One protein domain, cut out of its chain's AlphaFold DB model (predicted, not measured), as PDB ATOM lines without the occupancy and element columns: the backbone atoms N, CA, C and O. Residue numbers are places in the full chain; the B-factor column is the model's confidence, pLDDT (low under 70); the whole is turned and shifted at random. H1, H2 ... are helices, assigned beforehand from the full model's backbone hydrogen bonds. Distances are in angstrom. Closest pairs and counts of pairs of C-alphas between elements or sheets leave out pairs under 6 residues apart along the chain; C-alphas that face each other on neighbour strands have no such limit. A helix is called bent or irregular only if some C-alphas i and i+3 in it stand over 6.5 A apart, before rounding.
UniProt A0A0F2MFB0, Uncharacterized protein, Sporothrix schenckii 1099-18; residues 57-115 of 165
ATOM      1  N   TRP A  57      61.506   9.849 -54.911       92.50
ATOM      2  CA  TRP A  57      60.610  10.680 -55.721       92.50
ATOM      3  C   TRP A  57      59.222  10.070 -55.902       92.50
ATOM      4  O   TRP A  57      58.226  10.787 -55.853       92.50
ATOM      5  N   THR A  58      59.139   8.748 -56.060       92.94
ATOM      6  CA  THR A  58      57.859   8.031 -56.126       92.94
ATOM      7  C   THR A  58      57.089   8.176 -54.813       92.94
ATOM      8  O   THR A  58      55.881   8.400 -54.828       92.94
ATOM      9  N   ILE A  59      57.793   8.114 -53.678       90.81
ATOM     10  CA  ILE A  59      57.204   8.299 -52.345       90.81
ATOM     11  C   ILE A  59      56.704   9.737 -52.170       90.81
ATOM     12  O   ILE A  59      55.576   9.941 -51.729       90.81
ATOM     13  N   VAL A  60      57.498  10.736 -52.559       92.06
ATOM     14  CA  VAL A  60      57.077  12.146 -52.516       92.06
ATOM     15  C   VAL A  60      55.838  12.366 -53.389       92.06
ATOM     16  O   VAL A  60      54.852  12.925 -52.916       92.06
ATOM     17  N   GLY A  61      55.845  11.869 -54.630       94.50
ATOM     18  CA  GLY A  61      54.697  11.961 -55.535       94.50
ATOM     19  C   GLY A  61      53.437  11.287 -54.980       94.50
ATOM     20  O   GLY A  61      52.342  11.834 -55.106       94.50
ATOM     21  N   TYR A  62      53.589  10.143 -54.306       91.62
ATOM     22  CA  TYR A  62      52.494   9.473 -53.607       91.62
ATOM     23  C   TYR A  62      51.879  10.361 -52.513       91.62
ATOM     24  O   TYR A  62      50.662  10.526 -52.482       91.62
ATOM     25  N   TRP A  63      52.700  10.994 -51.670       90.69
ATOM     26  CA  TRP A  63      52.204  11.887 -50.615       90.69
ATOM     27  C   TRP A  63      51.533  13.148 -51.162       90.69
ATOM     28  O   TRP A  63      50.509  13.573 -50.637       90.69
ATOM     29  N   PHE A  64      52.049  13.721 -52.253       91.69
ATOM     30  CA  PHE A  64      51.368  14.826 -52.932       91.69
ATOM     31  C   PHE A  64      49.989  14.412 -53.457       91.69
ATOM     32  O   PHE A  64      49.027  15.160 -53.295       91.69
ATOM     33  N   SER A  65      49.878  13.218 -54.042       91.38
ATOM     34  CA  SER A  65      48.599  12.668 -54.507       91.38
ATOM     35  C   SER A  65      47.592  12.491 -53.362       91.38
ATOM     36  O   SER A  65      46.419  12.828 -53.510       91.38
ATOM     37  N   ASP A  66      48.053  12.028 -52.196       89.25
ATOM     38  CA  ASP A  66      47.221  11.852 -50.998       89.25
ATOM     39  C   ASP A  66      46.679  13.187 -50.449       89.25
ATOM     40  O   ASP A  66      45.499  13.314 -50.109       89.25
ATOM     41  N   VAL A  67      47.504  14.237 -50.443       88.38
ATOM     42  CA  VAL A  67      47.066  15.584 -50.039       88.38
ATOM     43  C   VAL A  67      46.084  16.181 -51.054       88.38
ATOM     44  O   VAL A  67      45.123  16.855 -50.675       88.38
ATOM     45  N   LEU A  68      46.280  15.904 -52.343       88.81
ATOM     46  CA  LEU A  68      45.448  16.397 -53.445       88.81
ATOM     47  C   LEU A  68      44.223  15.512 -53.725       88.81
ATOM     48  O   LEU A  68      43.762  15.419 -54.862       88.81
ATOM     49  N   CYS A  69      43.663  14.881 -52.693       86.75
ATOM     50  CA  CYS A  69      42.431  14.113 -52.812       86.75
ATOM     51  C   CYS A  69      41.218  14.854 -52.220       86.75
ATOM     52  O   CYS A  69      41.324  15.644 -51.277       86.75
ATOM     53  N   ALA A  70      40.024  14.552 -52.743       84.81
ATOM     54  CA  ALA A  70      38.767  15.160 -52.295       84.81
ATOM     55  C   ALA A  70      38.508  14.961 -50.791       84.81
ATOM     56  O   ALA A  70      37.914  15.818 -50.138       84.81
ATOM     57  N   GLN A  71      38.977  13.845 -50.226       83.94
ATOM     58  CA  GLN A  71      38.840  13.544 -48.804       83.94
ATOM     59  C   GLN A  71      39.629  14.527 -47.931       83.94
ATOM     60  O   GLN A  71      39.088  15.009 -46.932       83.94
ATOM     61  N   SER A  72      40.873  14.833 -48.307       85.31
ATOM     62  CA  SER A  72      41.734  15.783 -47.595       85.31
ATOM     63  C   SER A  72      41.136  17.190 -47.629       85.31
ATOM     64  O   SER A  72      41.056  17.867 -46.603       85.31
ATOM     65  N   TRP A  73      40.602  17.594 -48.783       84.94
ATOM     66  CA  TRP A  73      39.993  18.912 -48.967       84.94
ATOM     67  C   TRP A  73      38.675  19.046 -48.201       84.94
ATOM     68  O   TRP A  73      38.463  20.036 -47.507       84.94
ATOM     69  N   SER A  74      37.832  18.010 -48.238       85.44
ATOM     70  CA  SER A  74      36.578  17.975 -47.473       85.44
ATOM     71  C   SER A  74      36.830  18.030 -45.963       85.44
ATOM     72  O   SER A  74      36.081  18.676 -45.232       85.44
ATOM     73  N   GLY A  75      37.905  17.388 -45.489       82.88
ATOM     74  CA  GLY A  75      38.330  17.463 -44.091       82.88
ATOM     75  C   GLY A  75      38.724  18.882 -43.678       82.88
ATOM     76  O   GLY A  75      38.279  19.359 -42.636       82.88
ATOM     77  N   ALA A  76      39.489  19.585 -44.518       84.31
ATOM     78  CA  ALA A  76      39.853  20.980 -44.272       84.31
ATOM     79  C   ALA A  76      38.619  21.905 -44.245       84.31
ATOM     80  O   ALA A  76      38.490  22.734 -43.344       84.31
ATOM     81  N   SER A  77      37.676  21.723 -45.178       85.69
ATOM     82  CA  SER A  77      36.419  22.481 -45.201       85.69
ATOM     83  C   SER A  77      35.563  22.240 -43.953       85.69
ATOM     84  O   SER A  77      34.972  23.185 -43.433       85.69
ATOM     85  N   ALA A  78      35.527  21.008 -43.437       86.44
ATOM     86  CA  ALA A  78      34.763  20.672 -42.237       86.44
ATOM     87  C   ALA A  78      35.278  21.402 -40.985       86.44
ATOM     88  O   ALA A  78      34.475  21.870 -40.184       86.44
ATOM     89  N   ILE A  79      36.597  21.560 -40.834       85.56
ATOM     90  CA  ILE A  79      37.191  22.274 -39.688       85.56
ATOM     91  C   ILE A  79      36.774  23.751 -39.687       85.56
ATOM     92  O   ILE A  79      36.430  24.299 -38.642       85.56
ATOM     93  N   ILE A  80      36.758  24.382 -40.862       87.06
ATOM     94  CA  ILE A  80      36.313  25.774 -41.010       87.06
ATOM     95  C   ILE A  80      34.805  25.884 -40.734       87.06
ATOM     96  O   ILE A  80      34.371  26.810 -40.053       87.06
ATOM     97  N   ALA A  81      34.005  24.916 -41.193       86.12
ATOM     98  CA  ALA A  81      32.557  24.889 -40.961       86.12
ATOM     99  C   ALA A  81      32.171  24.774 -39.472       86.12
ATOM    100  O   ALA A  81      31.103  25.240 -39.084       86.12
ATOM    101  N   VAL A  82      33.039  24.196 -38.634       85.19
ATOM    102  CA  VAL A  82      32.853  24.111 -37.171       85.19
ATOM    103  C   VAL A  82      33.086  25.465 -36.470       85.19
ATOM    104  O   VAL A  82      32.750  25.615 -35.298       85.19
ATOM    105  N   GLY A  83      33.586  26.480 -37.185       83.81
ATOM    106  CA  GLY A  83      33.701  27.857 -36.694       83.81
ATOM    107  C   GLY A  83      35.128  28.327 -36.413       83.81
ATOM    108  O   GLY A  83      35.299  29.428 -35.893       83.81
ATOM    109  N   LEU A  84      36.153  27.539 -36.759       84.25
ATOM    110  CA  LEU A  84      37.545  27.994 -36.681       84.25
ATOM    111  C   LEU A  84      37.847  28.988 -37.804       84.25
ATOM    112  O   LEU A  84      37.466  28.786 -38.962       84.25
ATOM    113  N   THR A  85      38.617  30.031 -37.489       89.25
ATOM    114  CA  THR A  85      39.147  30.909 -38.536       89.25
ATOM    115  C   THR A  85      40.137  30.149 -39.421       89.25
ATOM    116  O   THR A  85      40.792  29.199 -38.989       89.25
ATOM    117  N   TRP A  86      40.304  30.588 -40.673       84.88
ATOM    118  CA  TRP A  86      41.204  29.927 -41.631       84.88
ATOM    119  C   TRP A  86      42.649  29.797 -41.112       84.88
ATOM    120  O   TRP A  86      43.342  28.828 -41.425       84.88
ATOM    121  N   ARG A  87      43.095  30.749 -40.280       87.75
ATOM    122  CA  ARG A  87      44.427  30.747 -39.657       87.75
ATOM    123  C   ARG A  87      44.541  29.643 -38.612       87.75
ATOM    124  O   ARG A  87      45.480  28.855 -38.664       87.75
ATOM    125  N   GLU A  88      43.573  29.558 -37.705       88.44
ATOM    126  CA  GLU A  88      43.523  28.528 -36.659       88.44
ATOM    127  C   GLU A  88      43.388  27.131 -37.263       88.44
ATOM    128  O   GLU A  88      44.138  26.228 -36.898       88.44
ATOM    129  N   ALA A  89      42.513  26.972 -38.261       86.56
ATOM    130  CA  ALA A  89      42.341  25.715 -38.984       86.56
ATOM    131  C   ALA A  89      43.653  25.243 -39.638       86.56
ATOM    132  O   ALA A  89      43.998  24.063 -39.557       86.56
ATOM    133  N   THR A  90      44.425  26.168 -40.222       86.75
ATOM    134  CA  THR A  90      45.731  25.862 -40.826       86.75
ATOM    135  C   THR A  90      46.737  25.388 -39.774       86.75
ATOM    136  O   THR A  90      47.403  24.373 -39.977       86.75
ATOM    137  N   TYR A  91      46.828  26.071 -38.627       89.31
ATOM    138  CA  TYR A  91      47.730  25.655 -37.548       89.31
ATOM    139  C   TYR A  91      47.347  24.291 -36.962       89.31
ATOM    140  O   TYR A  91      48.224  23.444 -36.781       89.31
ATOM    141  N   CYS A  92      46.056  24.037 -36.731       89.06
ATOM    142  CA  CYS A  92      45.572  22.732 -36.280       89.06
ATOM    143  C   CYS A  92      45.927  21.612 -37.268       89.06
ATOM    144  O   CYS A  92      46.375  20.547 -36.845       89.06
ATOM    145  N   LEU A  93      45.780  21.853 -38.575       87.12
ATOM    146  CA  LEU A  93      46.105  20.867 -39.606       87.12
ATOM    147  C   LEU A  93      47.608  20.558 -39.658       87.12
ATOM    148  O   LEU A  93      47.991  19.388 -39.721       87.12
ATOM    149  N   ILE A  94      48.459  21.587 -39.590       89.06
ATOM    150  CA  ILE A  94      49.920  21.418 -39.561       89.06
ATOM    151  C   ILE A  94      50.331  20.610 -38.326       89.06
ATOM    152  O   ILE A  94      51.043  19.615 -38.451       89.06
ATOM    153  N   LEU A  95      49.845  20.986 -37.140       92.50
ATOM    154  CA  LEU A  95      50.174  20.294 -35.890       92.50
ATOM    155  C   LEU A  95      49.676  18.845 -35.874       92.50
ATOM    156  O   LEU A  95      50.406  17.945 -35.449       92.50
ATOM    157  N   GLY A  96      48.462  18.604 -36.376       90.19
ATOM    158  CA  GLY A  96      47.909  17.258 -36.505       90.19
ATOM    159  C   GLY A  96      48.748  16.389 -37.440       90.19
ATOM    160  O   GLY A  96      49.127  15.276 -37.079       90.19
ATOM    161  N   THR A  97      49.121  16.926 -38.603       89.12
ATOM    162  CA  THR A  97      49.941  16.201 -39.586       89.12
ATOM    163  C   THR A  97      51.336  15.897 -39.038       89.12
ATOM    164  O   THR A  97      51.814  14.776 -39.180       89.12
ATOM    165  N   LEU A  98      51.969  16.844 -38.338       91.31
ATOM    166  CA  LEU A  98      53.276  16.636 -37.701       91.31
ATOM    167  C   LEU A  98      53.227  15.571 -36.598       91.31
ATOM    168  O   LEU A  98      54.128  14.740 -36.498       91.31
ATOM    169  N   THR A  99      52.157  15.560 -35.804       95.00
ATOM    170  CA  THR A  99      51.974  14.571 -34.733       95.00
ATOM    171  C   THR A  99      51.780  13.166 -35.302       95.00
ATOM    172  O   THR A  99      52.309  12.200 -34.759       95.00
ATOM    173  N   LEU A 100      51.067  13.043 -36.427       93.50
ATOM    174  CA  LEU A 100      50.877  11.772 -37.131       93.50
ATOM    175  C   LEU A 100      52.125  11.324 -37.905       93.50
ATOM    176  O   LEU A 100      52.341  10.121 -38.060       93.50
ATOM    177  N   ALA A 101      52.963  12.259 -38.353       92.62
ATOM    178  CA  ALA A 101      54.165  11.952 -39.122       92.62
ATOM    179  C   ALA A 101      55.152  11.076 -38.337       92.62
ATOM    180  O   ALA A 101      55.724  10.146 -38.900       92.62
ATOM    181  N   ALA A 102      55.319  11.308 -37.031       92.88
ATOM    182  CA  ALA A 102      56.248  10.536 -36.205       92.88
ATOM    183  C   ALA A 102      55.927   9.022 -36.158       92.88
ATOM    184  O   ALA A 102      56.769   8.226 -36.589       92.88
ATOM    185  N   PRO A 103      54.738   8.573 -35.704       93.19
ATOM    186  CA  PRO A 103      54.403   7.150 -35.699       93.19
ATOM    187  C   PRO A 103      54.318   6.562 -37.112       93.19
ATOM    188  O   PRO A 103      54.648   5.391 -37.301       93.19
ATOM    189  N   LEU A 104      53.918   7.355 -38.110       92.69
ATOM    190  CA  LEU A 104      53.881   6.933 -39.509       92.69
ATOM    191  C   LEU A 104      55.285   6.589 -40.033       92.69
ATOM    192  O   LEU A 104      55.475   5.501 -40.576       92.69
ATOM    193  N   CYS A 105      56.270   7.466 -39.821       91.62
ATOM    194  CA  CYS A 105      57.658   7.238 -40.225       91.62
ATOM    195  C   CYS A 105      58.270   6.034 -39.503       91.62
ATOM    196  O   CYS A 105      58.923   5.212 -40.142       91.62
ATOM    197  N   LEU A 106      58.009   5.879 -38.200       90.00
ATOM    198  CA  LEU A 106      58.489   4.725 -37.429       90.00
ATOM    199  C   LEU A 106      57.920   3.399 -37.956       90.00
ATOM    200  O   LEU A 106      58.654   2.424 -38.100       90.00
ATOM    201  N   ASN A 107      56.629   3.362 -38.298       90.06
ATOM    202  CA  ASN A 107      56.023   2.179 -38.915       90.06
ATOM    203  C   ASN A 107      56.551   1.936 -40.340       90.06
ATOM    204  O   ASN A 107      56.738   0.786 -40.738       90.06
ATOM    205  N   GLY A 108      56.805   3.004 -41.102       88.00
ATOM    206  CA  GLY A 108      57.355   2.931 -42.455       88.00
ATOM    207  C   GLY A 108      58.794   2.411 -42.497       88.00
ATOM    208  O   GLY A 108      59.125   1.627 -43.384       88.00
ATOM    209  N   ALA A 109      59.622   2.774 -41.513       89.44
ATOM    210  CA  ALA A 109      61.023   2.359 -41.429       89.44
ATOM    211  C   ALA A 109      61.181   0.831 -41.385       89.44
ATOM    212  O   ALA A 109      62.012   0.277 -42.098       89.44
ATOM    213  N   ALA A 110      60.326   0.133 -40.629       87.62
ATOM    214  CA  ALA A 110      60.351  -1.328 -40.571       87.62
ATOM    215  C   ALA A 110      60.103  -1.974 -41.948       87.62
ATOM    216  O   ALA A 110      60.753  -2.958 -42.293       87.62
ATOM    217  N   GLY A 111      59.196  -1.416 -42.753       85.31
ATOM    218  CA  GLY A 111      58.945  -1.893 -44.116       85.31
ATOM    219  C   GLY A 111      60.068  -1.536 -45.095       85.31
ATOM    220  O   GLY A 111      60.374  -2.331 -45.980       85.31
ATOM    221  N   ALA A 112      60.694  -0.368 -44.923       86.62
ATOM    222  CA  ALA A 112      61.754   0.129 -45.797       86.62
ATOM    223  C   ALA A 112      63.094  -0.599 -45.597       86.62
ATOM    224  O   ALA A 112      63.753  -0.918 -46.578       86.62
ATOM    225  N   GLU A 113      63.481  -0.905 -44.357       87.81
ATOM    226  CA  GLU A 113      64.741  -1.603 -44.061       87.81
ATOM    227  C   GLU A 113      64.643  -3.099 -44.395       87.81
ATOM    228  O   GLU A 113      65.451  -3.655 -45.145       87.81
ATOM    229  N   LEU A 114      63.601  -3.767 -43.889       87.31
ATOM    230  CA  LEU A 114      63.450  -5.219 -44.020       87.31
ATOM    231  C   LEU A 114      62.859  -5.645 -45.370       87.31
ATOM    232  O   LEU A 114      62.980  -6.811 -45.734       87.31
ATOM    233  N   HIS A 115      62.223  -4.733 -46.116       89.44
ATOM    234  CA  HIS A 115      61.559  -5.029 -47.394       89.44
ATOM    235  C   HIS A 115      60.536  -6.180 -47.300       89.44
ATOM    236  O   HIS A 115      60.311  -6.912 -48.266       89.44
TER     237      HIS A 115
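AT A GLANCE: This is residues 57 to 115 of the 165 residues of an uncharacterized protein of Sporothrix schenckii 1099-18 (UniProt A0A0F2MFB0). The picture is an open, lopsided helical hairpin: one long helix, H3, makes one arm and most of the length, and two short helices, H2 and then H1, follow each other with a corner between them as the other arm. The arms meet near the turn from H2 to H3, and the free residues 57 to 74 and 94 to 115 leave a gap between H1 and H3. The printed part has 59 residues, with three named helices in the order H1, H2, H3 and no named strand, and its class is all helix. The whole is loose, with a radius of gyration of the C-alphas of 14.3 A, and a rod in outline, spanning 45 by 20 by 15 A.

IN THESE COORDINATES: H3, residues 86 to 114, measures 41.7 A from its first C-alpha at (41.204, 29.927, -41.631) to its last at (63.450, -5.219, -44.020). H2, residues 70 to 81, measures 16.2 A. H1, residues 57 to 67, measures 15.5 A and begins with C-alpha 57 at (60.610, 10.680, -55.721).

HOW THE PARTS SIT: H3 has a kink of 37 degrees near residue 104; it is neither bent nor irregular, but only just: C-alphas 99 and 102 are 6.1 A apart. H2 and H3 form a helical hairpin and touch, H2 with residues 76 to 80 alone and H3 with residues 86 to 93 alone. Their closest C-alphas, of Ile 79 and Ala 89, are 6.2 A apart. They run opposite ways at a steep tilt of 35.4 degrees, only just past shallow. H1 and H2 are close but not clearly touching; their closest C-alphas, of Asp 66 and Ser 72, are 7.6 A apart. They run the same way at a steep tilt of 44 degrees. H1 and H3 are apart. In H1 and H2 every O i to N i+4 pair is within hydrogen-bond range; in H3, 21 of 25 are.

THE WHOLE: The two C-alphas farthest apart, of Gly 83 and Leu 114, are 45.1 A apart. The printed part has no cut, and both links, H1 to H2 and H2 to H3, are tight. The mean pLDDT of the printed part is 88.7, and no printed residue is under 70.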